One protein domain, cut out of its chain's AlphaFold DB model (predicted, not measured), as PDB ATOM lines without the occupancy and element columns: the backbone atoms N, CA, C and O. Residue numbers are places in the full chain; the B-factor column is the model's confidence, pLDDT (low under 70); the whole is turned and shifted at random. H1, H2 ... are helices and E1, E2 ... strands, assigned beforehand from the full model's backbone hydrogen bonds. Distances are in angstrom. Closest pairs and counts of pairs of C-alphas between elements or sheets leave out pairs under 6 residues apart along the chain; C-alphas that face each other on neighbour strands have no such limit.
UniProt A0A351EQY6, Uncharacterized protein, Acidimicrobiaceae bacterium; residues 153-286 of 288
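This is residues 153 to 286 of the 288 residues of an uncharacterized protein of Acidimicrobiaceae bacterium (UniProt A0A351EQY6). The model is a sandwich of two sheets partly face to face: a large, strongly twisted sheet, E3 E2 E6 E7 E8, and a smaller one, E1 E5 E4, with the short helix H1 over E6 on the large sheet's other face. The turn at Glu 222 marks one end of the length, the link of residues 265 to 277 the other. The 134 printed residues, under half in named elements, hold E1 E2 H1 E3 E4 E5 E6 E7 E8 in that order; both sheets are antiparallel, the class mostly strand. The whole is compact, radius of gyration of the C-alphas 14.9 A, elongated, spanning 47 by 30 by 21 A.

Find C-alpha 174 at (164.545, 142.944, 206.021), where E1 begins, residues 174 to 179. Next come E2, 185 to 193, 26.2 A; H1, 199 to 203; E3, 211 to 216; E4, 218 to 221; E5, 224 to 230, 19.9 A; E6, 237 to 245, 25.5 A; E7, 254 to 264, 28.7 A; and E8, 278 to 285, ending at (180.907, 126.111, 209.852).

In the large sheet look at N 188 and O 213, 2.9 A, for E2 and E3; N 189 and O 242, 2.9 A, for E2 and E6. E6 E7 E8 form a meander, each strand the antiparallel neighbour of the one before: N 243 and O 257 are 2.7 A apart, N 280 and O 258 2.8 A. H1, its O i to N i+4 pair within hydrogen-bond range, has a height of 7.0 A over the sheet. In the small sheet find N 175 and O 229, 2.8 A, and N 221 and O 224, 2.8 A.

The farthest C-alphas, Glu 222 and Asp 269, are 47.5 A apart. The printed part has no cut; E7 to E8 is a long link. Residues 248 to 251 and 266 to 275 have pLDDT under 70.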
ATOM      1  N   VAL A 153     177.446 138.470 200.541       88.94
ATOM      2  CA  VAL A 153     177.631 139.869 200.910       88.94
ATOM      3  C   VAL A 153     176.286 140.397 201.375       88.94
ATOM      4  O   VAL A 153     175.317 140.351 200.616       88.94
ATOM      5  N   LEU A 154     176.217 140.917 202.600       88.81
ATOM      6  CA  LEU A 154     175.034 141.660 203.031       88.81
ATOM      7  C   LEU A 154     175.177 143.116 202.595       88.81
ATOM      8  O   LEU A 154     176.252 143.710 202.719       88.81
ATOM      9  N   ARG A 155     174.084 143.699 202.099       83.62
ATOM     10  CA  ARG A 155     174.073 145.097 201.658       83.62
ATOM     11  C   ARG A 155     174.260 146.056 202.826       83.62
ATOM     12  O   ARG A 155     174.954 147.060 202.716       83.62
ATOM     13  N   ARG A 156     173.637 145.728 203.953       83.94
ATOM     14  CA  ARG A 156     173.693 146.476 205.208       83.94
ATOM     15  C   ARG A 156     173.827 145.496 206.369       83.94
ATOM     16  O   ARG A 156     173.525 144.312 206.194       83.94
ATOM     17  N   PRO A 157     174.272 145.954 207.542       88.50
ATOM     18  CA  PRO A 157     174.099 145.178 208.758       88.50
ATOM     19  C   PRO A 157     172.608 144.913 209.021       88.50
ATOM     20  O   PRO A 157     171.766 145.747 208.702       88.50
ATOM     21  N   ILE A 158     172.311 143.782 209.656       92.19
ATOM     22  CA  ILE A 158     171.030 143.466 210.304       92.19
ATOM     23  C   ILE A 158     170.709 144.550 211.346       92.19
ATOM     24  O   ILE A 158     169.677 145.207 211.272       92.19
ATOM     25  N   GLN A 159     171.633 144.788 212.282       89.56
ATOM     26  CA  GLN A 159     171.566 145.901 213.231       89.56
ATOM     27  C   GLN A 159     172.467 147.041 212.746       89.56
ATOM     28  O   GLN A 159     173.693 146.926 212.812       89.56
ATOM     29  N   LEU A 160     171.845 148.133 212.287       82.75
ATOM     30  CA  LEU A 160     172.507 149.269 211.625       82.75
ATOM     31  C   LEU A 160     173.484 150.044 212.517       82.75
ATOM     32  O   LEU A 160     174.512 150.506 212.032       82.75
ATOM     33  N   ASP A 161     173.158 150.208 213.798       79.75
ATOM     34  CA  ASP A 161     174.064 150.787 214.789       79.75
ATOM     35  C   ASP A 161     174.529 149.683 215.740       79.75
ATOM     36  O   ASP A 161     173.791 149.327 216.666       79.75
ATOM     37  N   PRO A 162     175.733 149.120 215.543       77.12
ATOM     38  CA  PRO A 162     176.232 148.057 216.398       77.12
ATOM     39  C   PRO A 162     176.399 148.421 217.863       77.12
ATOM     40  O   PRO A 162     176.354 147.519 218.699       77.12
ATOM     41  N   ASN A 163     176.536 149.713 218.160       77.12
ATOM     42  CA  ASN A 163     176.652 150.245 219.515       77.12
ATOM     43  C   ASN A 163     175.311 150.752 220.058       77.12
ATOM     44  O   ASN A 163     175.223 151.105 221.229       77.12
ATOM     45  N   GLY A 164     174.277 150.782 219.218       78.81
ATOM     46  CA  GLY A 164     172.945 151.253 219.567       78.81
ATOM     47  C   GLY A 164     172.141 150.256 220.412       78.81
ATOM     48  O   GLY A 164     172.627 149.167 220.737       78.81
ATOM     49  N   PRO A 165     170.876 150.590 220.719       78.38
ATOM     50  CA  PRO A 165     170.028 149.860 221.666       78.38
ATOM     51  C   PRO A 165     169.463 148.527 221.138       78.38
ATOM     52  O   PRO A 165     168.601 147.941 221.780       78.38
ATOM     53  N   GLY A 166     169.920 148.034 219.982       86.00
ATOM     54  CA  GLY A 166     169.338 146.864 219.313       86.00
ATOM     55  C   GLY A 166     168.106 147.198 218.467       86.00
ATOM     56  O   GLY A 166     167.742 148.362 218.306       86.00
ATOM     57  N   ILE A 167     167.508 146.165 217.878       90.06
ATOM     58  CA  ILE A 167     166.346 146.257 216.989       90.06
ATOM     59  C   ILE A 167     165.071 146.010 217.811       90.06
ATOM     60  O   ILE A 167     164.994 144.974 218.464       90.06
ATOM     61  N   PRO A 168     164.068 146.899 217.808       89.94
ATOM     62  CA  PRO A 168     162.800 146.645 218.491       89.94
ATOM     63  C   PRO A 168     162.108 145.356 218.012       89.94
ATOM     64  O   PRO A 168     162.101 145.063 216.824       89.94
ATOM     65  N   VAL A 169     161.482 144.611 218.926       87.38
ATOM     66  CA  VAL A 169     160.792 143.329 218.658       87.38
ATOM     67  C   VAL A 169     159.681 143.415 217.603       87.38
ATOM     68  O   VAL A 169     159.416 142.439 216.912       87.38
ATOM     69  N   ASP A 170     159.058 144.585 217.452       82.31
ATOM     70  CA  ASP A 170     157.984 144.825 216.482       82.31
ATOM     71  C   ASP A 170     158.494 145.379 215.133       82.31
ATOM     72  O   ASP A 170     157.691 145.632 214.230       82.31
ATOM     73  N   ASP A 171     159.806 145.611 214.993       88.19
ATOM     74  CA  ASP A 171     160.392 146.130 213.758       88.19
ATOM     75  C   ASP A 171     160.698 144.980 212.786       88.19
ATOM     76  O   ASP A 171     161.389 144.015 213.111       88.19
ATOM     77  N   GLU A 172     160.213 145.110 211.549       88.94
ATOM     78  CA  GLU A 172     160.506 144.155 210.481       88.94
ATOM     79  C   GLU A 172     161.999 144.185 210.124       88.94
ATOM     80  O   GLU A 172     162.558 145.232 209.778       88.94
ATOM     81  N   ILE A 173     162.642 143.016 210.165       91.75
ATOM     82  CA  ILE A 173     164.054 142.863 209.809       91.75
ATOM     83  C   ILE A 173     164.158 142.338 208.377       91.75
ATOM     84  O   ILE A 173     164.131 141.131 208.127       91.75
ATOM     85  N   GLU A 174     164.309 143.261 207.429       92.25
ATOM     86  CA  GLU A 174     164.545 142.944 206.021       92.25
ATOM     87  C   GLU A 174     166.049 142.889 205.711       92.25
ATOM     88  O   GLU A 174     166.784 143.870 205.849       92.25
ATOM     89  N   ILE A 175     166.509 141.731 205.244       91.88
ATOM     90  CA  ILE A 175     167.888 141.477 204.847       91.88
ATOM     91  C   ILE A 175     167.970 141.394 203.334       91.88
ATOM     92  O   ILE A 175     167.325 140.565 202.694       91.88
ATOM     93  N   SER A 176     168.832 142.224 202.761       88.62
ATOM     94  CA  SER A 176     169.168 142.179 201.343       88.62
ATOM     95  C   SER A 176     170.658 141.967 201.147       88.62
ATOM     96  O   SER A 176     171.493 142.403 201.948       88.62
ATOM     97  N   GLY A 177     171.004 141.296 200.057       87.31
ATOM     98  CA  GLY A 177     172.391 140.990 199.755       87.31
ATOM     99  C   GLY A 177     172.569 140.249 198.444       87.31
ATOM    100  O   GLY A 177     171.661 140.169 197.616       87.31
ATOM    101  N   PHE A 178     173.776 139.721 198.280       86.44
ATOM    102  CA  PHE A 178     174.217 138.952 197.124       86.44
ATOM    103  C   PHE A 178     174.862 137.677 197.592       86.44
ATOM    104  O   PHE A 178     175.625 137.676 198.557       86.44
ATOM    105  N   GLY A 179     174.581 136.597 196.891       87.44
ATOM    106  CA  GLY A 179     175.203 135.316 197.149       87.44
ATOM    107  C   GLY A 179     175.544 134.617 195.853       87.44
ATOM    108  O   GLY A 179     174.930 134.877 194.819       87.44
ATOM    109  N   ARG A 180     176.475 133.675 195.932       86.00
ATOM    110  CA  ARG A 180     176.740 132.704 194.865       86.00
ATOM    111  C   ARG A 180     176.359 131.272 195.269       86.00
ATOM    112  O   ARG A 180     177.213 130.395 195.171       86.00
ATOM    113  N   PRO A 181     175.123 131.023 195.750       81.12
ATOM    114  CA  PRO A 181     174.744 129.691 196.189       81.12
ATOM    115  C   PRO A 181     174.765 128.682 195.040       81.12
ATOM    116  O   PRO A 181     174.372 128.982 193.908       81.12
ATOM    117  N   PHE A 182     175.119 127.449 195.368       74.19
ATOM    118  CA  PHE A 182     174.882 126.283 194.541       74.19
ATOM    119  C   PHE A 182     173.378 126.133 194.244       74.19
ATOM    120  O   PHE A 182     172.533 126.359 195.105       74.19
ATOM    121  N   GLU A 183     173.027 125.791 192.999       71.06
ATOM    122  CA  GLU A 183     171.636 125.534 192.560       71.06
ATOM    123  C   GLU A 183     170.615 126.659 192.808       71.06
ATOM    124  O   GLU A 183     169.405 126.439 192.790       71.06
ATOM    125  N   ALA A 184     171.092 127.891 192.943       76.75
ATOM    126  CA  ALA A 184     170.272 129.087 193.038       76.75
ATOM    127  C   ALA A 184     169.412 129.275 194.302       76.75
ATOM    128  O   ALA A 184     168.494 130.102 194.312       76.75
ATOM    129  N   ALA A 185     169.744 128.569 195.381       84.69
ATOM    130  CA  ALA A 185     169.129 128.766 196.688       84.69
ATOM    131  C   ALA A 185     170.193 128.829 197.786       84.69
ATOM    132  O   ALA A 185     171.012 127.924 197.922       84.69
ATOM    133  N   GLY A 186     170.174 129.902 198.573       91.62
ATOM    134  CA  GLY A 186     170.985 130.010 199.780       91.62
ATOM    135  C   GLY A 186     170.267 129.427 200.994       91.62
ATOM    136  O   GLY A 186     169.086 129.083 200.937       91.62
ATOM    137  N   LEU A 187     170.988 129.347 202.104       93.50
ATOM    138  CA  LEU A 187     170.503 128.930 203.412       93.50
ATOM    139  C   LEU A 187     170.846 130.011 204.432       93.50
ATOM    140  O   LEU A 187     171.973 130.513 204.443       93.50
ATOM    141  N   TYR A 188     169.905 130.352 205.306       96.00
ATOM    142  CA  TYR A 188     170.207 131.156 206.483       96.00
ATOM    143  C   TYR A 188     169.951 130.368 207.764       96.00
ATOM    144  O   TYR A 188     169.042 129.541 207.834       96.00
ATOM    145  N   ARG A 189     170.796 130.612 208.769       96.56
ATOM    146  CA  ARG A 189     170.730 129.989 210.094       96.56
ATOM    147  C   ARG A 189     170.745 131.059 211.170       96.56
ATOM    148  O   ARG A 189     171.530 132.004 211.073       96.56
ATOM    149  N   ILE A 190     169.908 130.893 212.191       97.75
ATOM    150  CA  ILE A 190     169.827 131.802 213.340       97.75
ATOM    151  C   ILE A 190     169.982 131.012 214.635       97.75
ATOM    152  O   ILE A 190     169.335 129.981 214.820       97.75
ATOM    153  N   TRP A 191     170.794 131.524 215.557       97.88
ATOM    154  CA  TRP A 191     170.937 131.014 216.919       97.88
ATOM    155  C   TRP A 191     170.598 132.100 217.931       97.88
ATOM    156  O   TRP A 191     171.046 133.234 217.781       97.88
ATOM    157  N   ALA A 192     169.876 131.729 218.988       96.44
ATOM    158  CA  ALA A 192     169.824 132.512 220.218       96.44
ATOM    159  C   ALA A 192     171.069 132.196 221.059       96.44
ATOM    160  O   ALA A 192     171.427 131.027 221.229       96.44
ATOM    161  N   VAL A 193     171.730 133.226 221.573       95.12
ATOM    162  CA  VAL A 193     173.016 133.116 222.275       95.12
ATOM    163  C   VAL A 193     173.009 133.935 223.562       95.12
ATOM    164  O   VAL A 193     172.140 134.776 223.775       95.12
ATOM    165  N   ALA A 194     173.965 133.658 224.448       91.06
ATOM    166  CA  ALA A 194     174.157 134.461 225.648       91.06
ATOM    167  C   ALA A 194     174.730 135.845 225.302       91.06
ATOM    168  O   ALA A 194     175.464 135.994 224.325       91.06
ATOM    169  N   ASP A 195     174.449 136.833 226.149       85.44
ATOM    170  CA  ASP A 195     174.897 138.218 225.968       85.44
ATOM    171  C   ASP A 195     176.428 138.386 226.062       85.44
ATOM    172  O   ASP A 195     176.964 139.412 225.673       85.44
ATOM    173  N   ASP A 196     177.171 137.402 226.568       84.38
ATOM    174  CA  ASP A 196     178.637 137.429 226.658       84.38
ATOM    175  C   ASP A 196     179.328 136.508 225.635       84.38
ATOM    176  O   ASP A 196     180.509 136.181 225.782       84.38
ATOM    177  N   VAL A 197     178.604 136.068 224.599       91.06
ATOM    178  CA  VAL A 197     179.132 135.129 223.607       91.06
ATOM    179  C   VAL A 197     180.274 135.733 222.780       91.06
ATOM    180  O   VAL A 197     180.191 136.846 222.264       91.06
ATOM    181  N   ASP A 198     181.327 134.946 222.568       91.88
ATOM    182  CA  ASP A 198     182.300 135.202 221.508       91.88
ATOM    183  C   ASP A 198     181.813 134.530 220.216       91.88
ATOM    184  O   ASP A 198     181.799 133.300 220.109       91.88
ATOM    185  N   ALA A 199     181.380 135.331 219.239       91.88
ATOM    186  CA  ALA A 199     180.744 134.825 218.021       91.88
ATOM    187  C   ALA A 199     181.645 133.864 217.227       91.88
ATOM    188  O   ALA A 199     181.163 132.874 216.681       91.88
ATOM    189  N   HIS A 200     182.953 134.126 217.160       90.25
ATOM    190  CA  HIS A 200     183.890 133.277 216.417       90.25
ATOM    191  C   HIS A 200     184.108 131.928 217.104       90.25
ATOM    192  O   HIS A 200     184.116 130.894 216.440       90.25
ATOM    193  N   THR A 201     184.238 131.927 218.429       92.44
ATOM    194  CA  THR A 201     184.353 130.703 219.229       92.44
ATOM    195  C   THR A 201     183.067 129.887 219.166       92.44
ATOM    196  O   THR A 201     183.134 128.671 219.019       92.44
ATOM    197  N   PHE A 202     181.901 130.538 219.226       94.44
ATOM    198  CA  PHE A 202     180.604 129.870 219.101       94.44
ATOM    199  C   PHE A 202     180.437 129.186 217.738       94.44
ATOM    200  O   PHE A 202     180.053 128.022 217.676       94.44
ATOM    201  N   LEU A 203     180.773 129.876 216.643       93.44
ATOM    202  CA  LEU A 203     180.620 129.351 215.280       93.44
ATOM    203  C   LEU A 203     181.637 128.259 214.910       93.44
ATOM    204  O   LEU A 203     181.485 127.628 213.866       93.44
ATOM    205  N   ALA A 204     182.643 128.002 215.750       91.75
ATOM    206  CA  ALA A 204     183.571 126.891 215.551       91.75
ATOM    207  C   ALA A 204     182.930 125.517 215.827       91.75
ATOM    208  O   ALA A 204     183.369 124.524 215.249       91.75
ATOM    209  N   ASP A 205     181.918 125.462 216.699       91.44
ATOM    210  CA  ASP A 205     181.159 124.249 217.042       91.44
ATOM    211  C   ASP A 205     179.741 124.630 217.521       91.44
ATOM    212  O   ASP A 205     179.420 124.510 218.711       91.44
ATOM    213  N   PRO A 206     178.898 125.201 216.637       93.12
ATOM    214  CA  PRO A 206     177.589 125.684 217.036       93.12
ATOM    215  C   PRO A 206     176.621 124.507 217.250       93.12
ATOM    216  O   PRO A 206     176.648 123.529 216.500       93.12
ATOM    217  N   PRO A 207     175.698 124.596 218.224       93.56
ATOM    218  CA  PRO A 207     174.590 123.653 218.320       93.56
ATOM    219  C   PRO A 207     173.643 123.793 217.114       93.56
ATOM    220  O   PRO A 207     173.781 124.696 216.286       93.56
ATOM    221  N   ALA A 208     172.624 122.932 217.046       93.44
ATOM    222  CA  ALA A 208     171.563 123.070 216.051       93.44
ATOM    223  C   ALA A 208     170.936 124.484 216.104       93.44
ATOM    224  O   ALA A 208     170.691 124.994 217.206       93.44
ATOM    225  N   PRO A 209     170.692 125.124 214.946       96.00
ATOM    226  CA  PRO A 209     170.116 126.458 214.902       96.00
ATOM    227  C   PRO A 209     168.668 126.476 215.392       96.00
ATOM    228  O   PRO A 209     167.945 125.483 215.314       96.00
ATOM    229  N   LEU A 210     168.248 127.640 215.888       97.06
ATOM    230  CA  LEU A 210     166.852 127.924 216.216       97.06
ATOM    231  C   LEU A 210     165.997 127.952 214.942       97.06
ATOM    232  O   LEU A 210     164.891 127.418 214.935       97.06
ATOM    233  N   ILE A 211     166.524 128.573 213.884       97.00
ATOM    234  CA  ILE A 211     165.893 128.687 212.566       97.00
ATOM    235  C   ILE A 211     166.908 128.274 211.507       97.00
ATOM    236  O   ILE A 211     168.051 128.732 211.535       97.00
ATOM    237  N   GLU A 212     166.469 127.451 210.564       95.56
ATOM    238  CA  GLU A 212     167.201 127.108 209.351       95.56
ATOM    239  C   GLU A 212     166.223 127.077 208.179       95.56
ATOM    240  O   GLU A 212     165.292 126.269 208.169       95.56
ATOM    241  N   GLU A 213     166.428 127.951 207.196       95.44
ATOM    242  CA  GLU A 213     165.546 128.044 206.035       95.44
ATOM    243  C   GLU A 213     166.300 128.400 204.749       95.44
ATOM    244  O   GLU A 213     167.334 129.075 204.756       95.44
ATOM    245  N   PHE A 214     165.743 127.953 203.622       93.38
ATOM    246  CA  PHE A 214     166.244 128.284 202.293       93.38
ATOM    247  C   PHE A 214     165.691 129.620 201.806       93.38
ATOM    248  O   PHE A 214     164.519 129.931 202.016       93.38
ATOM    249  N   PHE A 215     166.504 130.357 201.054       92.81
ATOM    250  CA  PHE A 215     166.081 131.569 200.363       92.81
ATOM    251  C   PHE A 215     166.449 131.525 198.875       92.81
ATOM    252  O   PHE A 215     167.540 131.068 198.518       92.81
ATOM    253  N   PRO A 216     165.562 131.994 197.980       89.62
ATOM    254  CA  PRO A 216     165.867 132.071 196.562       89.62
ATOM    255  C   PRO A 216     166.802 133.246 196.276       89.62
ATOM    256  O   PRO A 216     166.744 134.278 196.949       89.62
ATOM    257  N   THR A 217     167.597 133.128 195.217       86.06
ATOM    258  CA  THR A 217     168.290 134.279 194.637       86.06
ATOM    259  C   THR A 217     167.842 134.521 193.192       86.06
ATOM    260  O   THR A 217     167.427 133.609 192.468       86.06
ATOM    261  N   ALA A 218     167.870 135.781 192.769       82.44
ATOM    262  CA  ALA A 218     167.386 136.238 191.471       82.44
ATOM    263  C   ALA A 218     168.383 137.211 190.823       82.44
ATOM    264  O   ALA A 218     169.387 137.570 191.425       82.44
ATOM    265  N   GLY A 219     168.118 137.632 189.581       74.88
ATOM    266  CA  GLY A 219     168.937 138.654 188.910       74.88
ATOM    267  C   GLY A 219     170.411 138.257 188.768       74.88
ATOM    268  O   GLY A 219     171.290 139.013 189.166       74.88
ATOM    269  N   TRP A 220     170.663 137.048 188.262       76.31
ATOM    270  CA  TRP A 220     171.992 136.447 188.224       76.31
ATOM    271  C   TRP A 220     172.961 137.163 187.279       76.31
ATOM    272  O   TRP A 220     172.642 137.352 186.108       76.31
ATOM    273  N   ALA A 221     174.160 137.457 187.783       74.00
ATOM    274  CA  ALA A 221     175.289 138.022 187.053       74.00
ATOM    275  C   ALA A 221     176.583 137.293 187.438       74.00
ATOM    276  O   ALA A 221     176.951 137.258 188.611       74.00
ATOM    277  N   GLU A 222     177.261 136.670 186.471       76.56
ATOM    278  CA  GLU A 222     178.517 135.926 186.687       76.56
ATOM    279  C   GLU A 222     178.500 134.954 187.892       76.56
ATOM    280  O   GLU A 222     179.476 134.812 188.631       76.56
ATOM    281  N   GLY A 223     177.366 134.280 188.115       78.62
ATOM    282  CA  GLY A 223     177.204 133.340 189.230       78.62
ATOM    283  C   GLY A 223     176.887 133.981 190.585       78.62
ATOM    284  O   GLY A 223     176.872 133.267 191.580       78.62
ATOM    285  N   TRP A 224     176.601 135.282 190.639       83.62
ATOM    286  CA  TRP A 224     176.032 135.960 191.805       83.62
ATOM    287  C   TRP A 224     174.562 136.287 191.572       83.62
ATOM    288  O   TRP A 224     174.224 136.853 190.539       83.62
ATOM    289  N   GLY A 225     173.698 135.980 192.532       82.50
ATOM    290  CA  GLY A 225     172.298 136.402 192.550       82.50
ATOM    291  C   GLY A 225     172.015 137.341 193.721       82.50
ATOM    292  O   GLY A 225     172.623 137.213 194.786       82.50
ATOM    293  N   SER A 226     171.078 138.268 193.534       84.06
ATOM    294  CA  SER A 226     170.513 139.073 194.617       84.06
ATOM    295  C   SER A 226     169.540 138.250 195.454       84.06
ATOM    296  O   SER A 226     168.873 137.348 194.945       84.06
ATOM    297  N   PHE A 227     169.421 138.581 196.734       88.38
ATOM    298  CA  PHE A 227     168.392 138.034 197.608       88.38
ATOM    299  C   PHE A 227     167.766 139.108 198.488       88.38
ATOM    300  O   PHE A 227     168.382 140.135 198.789       88.38
ATOM    301  N   LEU A 228     166.534 138.825 198.902       91.00
ATOM    302  CA  LEU A 228     165.755 139.602 199.851       91.00
ATOM    303  C   LEU A 228     165.041 138.626 200.784       91.00
ATOM    304  O   LEU A 228     164.374 137.705 200.310       91.00
ATOM    305  N   ILE A 229     165.209 138.806 202.087       93.56
ATOM    306  CA  ILE A 229     164.686 137.918 203.124       93.56
ATOM    307  C   ILE A 229     164.070 138.795 204.207       93.56
ATOM    308  O   ILE A 229     164.734 139.697 204.703       93.56
ATOM    309  N   ALA A 230     162.837 138.507 204.605       94.69
ATOM    310  CA  ALA A 230     162.289 139.013 205.857       94.69
ATOM    311  C   ALA A 230     162.562 137.963 206.937       94.69
ATOM    312  O   ALA A 230     162.175 136.804 206.765       94.69
ATOM    313  N   LEU A 231     163.272 138.335 208.004       94.00
ATOM    314  CA  LEU A 231     163.453 137.423 209.133       94.00
ATOM    315  C   LEU A 231     162.117 137.234 209.866       94.00
ATOM    316  O   LEU A 231     161.312 138.164 209.906       94.00
ATOM    317  N   PRO A 232     161.862 136.046 210.442       93.12
ATOM    318  CA  PRO A 232     160.687 135.844 211.279       93.12
ATOM    319  C   PRO A 232     160.769 136.692 212.554       93.12
ATOM    320  O   PRO A 232     161.859 137.086 212.968       93.12
ATOM    321  N   ASP A 233     159.623 136.902 213.207       91.94
ATOM    322  CA  ASP A 233     159.558 137.577 214.505       91.94
ATOM    323  C   ASP A 233     160.450 136.845 215.525       91.94
ATOM    324  O   ASP A 233     160.332 135.630 215.732       91.94
ATOM    325  N   LEU A 234     161.357 137.588 216.157       93.00
ATOM    326  CA  LEU A 234     162.288 137.080 217.162       93.00
ATOM    327  C   LEU A 234     161.915 137.654 218.523       93.00
ATOM    328  O   LEU A 234     161.705 138.852 218.653       93.00
ATOM    329  N   GLU A 235     161.888 136.817 219.556       92.69
ATOM    330  CA  GLU A 235     161.730 137.295 220.934       92.69
ATOM    331  C   GLU A 235     162.916 138.201 221.335       92.69
ATOM    332  O   GLU A 235     164.009 138.070 220.773       92.69
ATOM    333  N   PRO A 236     162.769 139.083 222.337       91.88
ATOM    334  CA  PRO A 236     163.886 139.883 222.830       91.88
ATOM    335  C   PRO A 236     165.085 139.017 223.255       91.88
ATOM    336  O   PRO A 236     164.933 138.041 223.995       91.88
ATOM    337  N   GLY A 237     166.289 139.377 222.804       91.94
ATOM    338  CA  GLY A 237     167.520 138.642 223.097       91.94
ATOM    339  C   GLY A 237     168.682 138.931 222.142       91.94
ATOM    340  O   GLY A 237     168.577 139.750 221.227       91.94
ATOM    341  N   THR A 238     169.798 138.231 222.359       93.75
ATOM    342  CA  THR A 238     170.994 138.283 221.505       93.75
ATOM    343  C   THR A 238     171.003 137.106 220.530       93.75
ATOM    344  O   THR A 238     170.771 135.954 220.912       93.75
ATOM    345  N   TYR A 239     171.304 137.394 219.263       96.25
ATOM    346  CA  TYR A 239     171.241 136.437 218.166       96.25
ATOM    347  C   TYR A 239     172.490 136.475 217.293       96.25
ATOM    348  O   TYR A 239     173.105 137.521 217.102       96.25
ATOM    349  N   ILE A 240     172.826 135.333 216.700       97.38
ATOM    350  CA  ILE A 240     173.741 135.253 215.559       97.38
ATOM    351  C   ILE A 240     172.928 134.774 214.364       97.38
ATOM    352  O   ILE A 240     172.313 133.713 214.442       97.38
ATOM    353  N   ALA A 241     172.945 135.525 213.263       97.19
ATOM    354  CA  ALA A 241     172.396 135.085 211.984       97.19
ATOM    355  C   ALA A 241     173.496 135.015 210.929       97.19
ATOM    356  O   ALA A 241     174.323 135.924 210.828       97.19
ATOM    357  N   VAL A 242     173.491 133.945 210.136       96.75
ATOM    358  CA  VAL A 242     174.433 133.728 209.030       96.75
ATOM    359  C   VAL A 242     173.674 133.327 207.771       96.75
ATOM    360  O   VAL A 242     172.723 132.555 207.835       96.75
ATOM    361  N   PHE A 243     174.111 133.846 206.629       95.50
ATOM    362  CA  PHE A 243     173.531 133.676 205.300       95.50
ATOM    363  C   PHE A 243     174.604 133.104 204.393       95.50
ATOM    364  O   PHE A 243     175.703 133.657 204.298       95.50
ATOM    365  N   GLY A 244     174.310 131.982 203.756       94.00
ATOM    366  CA  GLY A 244     175.336 131.226 203.072       94.00
ATOM    367  C   GLY A 244     174.801 130.071 202.253       94.00
ATOM    368  O   GLY A 244     173.668 130.081 201.777       94.00
ATOM    369  N   GLU A 245     175.644 129.066 202.097       91.19
ATOM    370  CA  GLU A 245     175.319 127.816 201.424       91.19
ATOM    371  C   GLU A 245     176.032 126.641 202.094       91.19
ATOM    372  O   GLU A 245     177.068 126.819 202.744       91.19
ATOM    373  N   LEU A 246     175.498 125.439 201.877       85.81
ATOM    374  CA  LEU A 246     176.181 124.186 202.177       85.81
ATOM    375  C   LEU A 246     176.876 123.716 200.886       85.81
ATOM    376  O   LEU A 246     176.188 123.328 199.937       85.81
ATOM    377  N   PRO A 247     178.214 123.783 200.787       75.69
ATOM    378  CA  PRO A 247     178.922 123.322 199.601       75.69
ATOM    379  C   PRO A 247     178.777 121.793 199.463       75.69
ATOM    380  O   PRO A 247     178.641 121.080 200.456       75.69
ATOM    381  N   PRO A 248     178.899 121.236 198.249       68.44
ATOM    382  CA  PRO A 248     178.778 119.793 198.019       68.44
ATOM    383  C   PRO A 248     179.976 118.964 198.533       68.44
ATOM    384  O   PRO A 248     180.061 117.777 198.226       68.44
ATOM    385  N   THR A 249     180.941 119.568 199.238       67.50
ATOM    386  CA  THR A 249     182.187 118.922 199.689       67.50
ATOM    387  C   THR A 249     182.189 118.683 201.197       67.50
ATOM    388  O   THR A 249     182.036 119.635 201.953       67.50
ATOM    389  N   ASP A 250     182.513 117.463 201.626       63.94
ATOM    390  CA  ASP A 250     182.476 117.028 203.038       63.94
ATOM    391  C   ASP A 250     183.502 117.711 203.973       63.94
ATOM    392  O   ASP A 250     183.529 117.436 205.170       63.94
ATOM    393  N   GLU A 251     184.395 118.560 203.454       66.81
ATOM    394  CA  GLU A 251     185.466 119.177 204.253       66.81
ATOM    395  C   GLU A 251     185.010 120.439 204.999       66.81
ATOM    396  O   GLU A 251     185.564 120.753 206.053       66.81
ATOM    397  N   ILE A 252     184.018 121.163 204.469       70.94
ATOM    398  CA  ILE A 252     183.467 122.381 205.079       70.94
ATOM    399  C   ILE A 252     181.951 122.339 204.941       70.94
ATOM    400  O   ILE A 252     181.441 122.194 203.837       70.94
ATOM    401  N   GLY A 253     181.241 122.454 206.065       80.12
ATOM    402  CA  GLY A 253     179.791 122.289 206.114       80.12
ATOM    403  C   GLY A 253     179.029 123.485 205.573       80.12
ATOM    404  O   GLY A 253     178.012 123.293 204.931       80.12
ATOM    405  N   PHE A 254     179.516 124.707 205.798       89.12
ATOM    406  CA  PHE A 254     178.821 125.939 205.409       89.12
ATOM    407  C   PHE A 254     179.806 127.071 205.114       89.12
ATOM    408  O   PHE A 254     180.797 127.218 205.832       89.12
ATOM    409  N   TYR A 255     179.486 127.924 204.134       89.56
ATOM    410  CA  TYR A 255     180.177 129.197 203.891       89.56
ATOM    411  C   TYR A 255     179.194 130.354 203.771       89.56
ATOM    412  O   TYR A 255     178.256 130.282 202.979       89.56
ATOM    413  N   GLY A 256     179.455 131.464 204.459       92.50
ATOM    414  CA  GLY A 256     178.552 132.608 204.405       92.50
ATOM    415  C   GLY A 256     179.073 133.896 205.029       92.50
ATOM    416  O   GLY A 256     180.269 134.076 205.264       92.50
ATOM    417  N   THR A 257     178.146 134.805 205.306       93.94
ATOM    418  CA  THR A 257     178.351 136.035 206.081       93.94
ATOM    419  C   THR A 257     177.213 136.249 207.052       93.94
ATOM    420  O   THR A 257     176.143 135.676 206.896       93.94
ATOM    421  N   GLY A 258     177.429 137.054 208.085       94.19
ATOM    422  CA  GLY A 258     176.410 137.227 209.105       94.19
ATOM    423  C   GLY A 258     176.666 138.377 210.053       94.19
ATOM    424  O   GLY A 258     177.571 139.191 209.858       94.19
ATOM    425  N   GLN A 259     175.869 138.416 211.108       94.56
ATOM    426  CA  GLN A 259     176.032 139.375 212.181       94.56
ATOM    427  C   GLN A 259     175.569 138.766 213.507       94.56
ATOM    428  O   GLN A 259     174.578 138.036 213.550       94.56
ATOM    429  N   LEU A 260     176.285 139.090 214.586       94.56
ATOM    430  CA  LEU A 260     175.746 139.040 215.943       94.56
ATOM    431  C   LEU A 260     174.957 140.326 216.177       94.56
ATOM    432  O   LEU A 260     175.541 141.401 216.073       94.56
ATOM    433  N   PHE A 261     173.663 140.233 216.467       93.62
ATOM    434  CA  PHE A 261     172.753 141.369 216.622       93.62
ATOM    435  C   PHE A 261     171.782 141.145 217.784       93.62
ATOM    436  O   PHE A 261     171.759 140.077 218.397       93.62
ATOM    437  N   ARG A 262     171.005 142.177 218.118       91.88
ATOM    438  CA  ARG A 262     170.154 142.189 219.310       91.88
ATOM    439  C   ARG A 262     168.734 142.605 218.959       91.88
ATOM    440  O   ARG A 262     168.551 143.526 218.162       91.88
ATOM    441  N   VAL A 263     167.763 141.954 219.591       92.25
ATOM    442  CA  VAL A 263     166.337 142.285 219.519       92.25
ATOM    443  C   VAL A 263     165.858 142.723 220.900       92.25
ATOM    444  O   VAL A 263     166.202 142.086 221.896       92.25
ATOM    445  N   THR A 264     165.104 143.818 220.986       88.75
ATOM    446  CA  THR A 264     164.757 144.473 222.254       88.75
ATOM    447  C   THR A 264     163.282 144.764 222.405       88.75
ATOM    448  O   THR A 264     162.586 145.110 221.456       88.75
ATOM    449  N   ASP A 265     162.805 144.696 223.645       84.50
ATOM    450  CA  ASP A 265     161.530 145.308 223.986       84.50
ATOM    451  C   ASP A 265     161.668 146.826 223.858       84.50
ATOM    452  O   ASP A 265     162.585 147.427 224.427       84.50
ATOM    453  N   SER A 266     160.720 147.458 223.167       63.31
ATOM    454  CA  SER A 266     160.693 148.884 222.803       63.31
ATOM    455  C   SER A 266     160.715 149.883 223.983       63.31
ATOM    456  O   SER A 266     160.439 151.069 223.799       63.31
ATOM    457  N   SER A 267     160.961 149.430 225.216       52.78
ATOM    458  CA  SER A 267     160.880 150.225 226.445       52.78
ATOM    459  C   SER A 267     161.893 149.873 227.543       52.78
ATOM    460  O   SER A 267     161.742 150.377 228.656       52.78
ATOM    461  N   ALA A 268     162.874 148.999 227.305       52.06
ATOM    462  CA  ALA A 268     163.853 148.676 228.343       52.06
ATOM    463  C   ALA A 268     164.935 149.770 228.443       52.06
ATOM    464  O   ALA A 268     165.570 150.104 227.446       52.06
ATOM    465  N   ASP A 269     165.133 150.319 229.650       50.69
ATOM    466  CA  ASP A 269     166.319 151.110 230.001       50.69
ATOM    467  C   ASP A 269     167.574 150.330 229.575       50.69
ATOM    468  O   ASP A 269     167.722 149.171 229.970       50.69
ATOM    469  N   GLU A 270     168.442 150.957 228.770       50.97
ATOM    470  CA  GLU A 270     169.699 150.381 228.275       50.97
ATOM    471  C   GLU A 270     170.493 149.748 229.430       50.97
ATOM    472  O   GLU A 270     170.965 150.466 230.319       50.97
ATOM    473  N   PRO A 271     170.675 148.418 229.466       51.03
ATOM    474  CA  PRO A 271     171.597 147.834 230.419       51.03
ATOM    475  C   PRO A 271     173.016 148.135 229.930       51.03
ATOM    476  O   PRO A 271     173.370 147.771 228.811       51.03
ATOM    477  N   ASP A 272     173.841 148.749 230.785       54.69
ATOM    478  CA  ASP A 272     175.260 149.114 230.572       54.69
ATOM    479  C   ASP A 272     176.199 147.939 230.152       54.69
ATOM    480  O   ASP A 272     177.423 148.065 230.200       54.69
ATOM    481  N   THR A 273     175.674 146.759 229.797       56.84
ATOM    482  CA  THR A 273     176.433 145.505 229.642       56.84
ATOM    483  C   THR A 273     176.012 144.638 228.453       56.84
ATOM    484  O   THR A 273     176.216 143.427 228.495       56.84
ATOM    485  N   TRP A 274     175.383 145.193 227.417       60.41
ATOM    486  CA  TRP A 274     175.022 144.399 226.236       60.41
ATOM    487  C   TRP A 274     176.220 144.222 225.292       60.41
ATOM    488  O   TRP A 274     177.003 145.163 225.146       60.41
ATOM    489  N   PRO A 275     176.378 143.056 224.636       62.94
ATOM    490  CA  PRO A 275     177.472 142.840 223.698       62.94
ATOM    491  C   PRO A 275     177.330 143.796 222.516       62.94
ATOM    492  O   PRO A 275     176.220 144.061 222.048       62.94
ATOM    493  N   GLU A 276     178.454 144.308 222.019       75.19
ATOM    494  CA  GLU A 276     178.473 145.034 220.750       75.19
ATOM    495  C   GLU A 276     178.007 144.094 219.632       75.19
ATOM    496  O   GLU A 276     178.384 142.920 219.601       75.19
ATOM    497  N   ALA A 277     177.183 144.590 218.705       82.81
ATOM    498  CA  ALA A 277     176.855 143.802 217.524       82.81
ATOM    499  C   ALA A 277     178.134 143.605 216.686       82.81
ATOM    500  O   ALA A 277     178.917 144.536 216.502       82.81
ATOM    501  N   VAL A 278     178.358 142.405 216.151       88.75
ATOM    502  CA  VAL A 278     179.613 142.064 215.454       88.75
ATOM    503  C   VAL A 278     179.311 141.631 214.032       88.75
ATOM    504  O   VAL A 278     178.559 140.681 213.825       88.75
ATOM    505  N   LEU A 279     179.914 142.297 213.043       90.31
ATOM    506  CA  LEU A 279     179.865 141.848 211.649       90.31
ATOM    507  C   LEU A 279     180.727 140.593 211.483       90.31
ATOM    508  O   LEU A 279     181.860 140.537 211.960       90.31
ATOM    509  N   LEU A 280     180.207 139.598 210.772       91.81
ATOM    510  CA  LEU A 280     180.852 138.301 210.583       91.81
ATOM    511  C   LEU A 280     181.135 138.079 209.089       91.81
ATOM    512  O   LEU A 280     180.350 137.418 208.399       91.81
ATOM    513  N   PRO A 281     182.225 138.653 208.545       88.56
ATOM    514  CA  PRO A 281     182.653 138.357 207.186       88.56
ATOM    515  C   PRO A 281     183.238 136.936 207.111       88.56
ATOM    516  O   PRO A 281     184.016 136.538 207.973       88.56
ATOM    517  N   ASN A 282     182.927 136.191 206.046       89.12
ATOM    518  CA  ASN A 282     183.508 134.872 205.750       89.12
ATOM    519  C   ASN A 282     183.318 133.809 206.853       89.12
ATOM    520  O   ASN A 282     184.271 133.139 207.249       89.12
ATOM    521  N   VAL A 283     182.083 133.625 207.319       91.50
ATOM    522  CA  VAL A 283     181.712 132.536 208.232       91.50
ATOM    523  C   VAL A 283     181.959 131.183 207.566       91.50
ATOM    524  O   VAL A 283     181.542 130.964 206.427       91.50
ATOM    525  N   GLN A 284     182.594 130.270 208.302       91.38
ATOM    526  CA  GLN A 284     182.761 128.864 207.933       91.38
ATOM    527  C   GLN A 284     182.287 127.996 209.090       91.38
ATOM    528  O   GLN A 284     182.768 128.185 210.206       91.38
ATOM    529  N   LEU A 285     181.368 127.064 208.834       89.19
ATOM    530  CA  LEU A 285     180.907 126.111 209.852       89.19
ATOM    531  C   LEU A 285     181.406 124.702 209.521       89.19
ATOM    532  O   LEU A 285     181.541 124.366 208.334       89.19
ATOM    533  N   PRO A 286     181.679 123.875 210.545       85.00
ATOM    534  CA  PRO A 286     182.031 122.480 210.329       85.00
ATOM    535  C   PRO A 286     180.886 121.711 209.640       85.00
ATOM    536  O   PRO A 286     179.726 122.126 209.725       85.00
TER     537      PRO A 286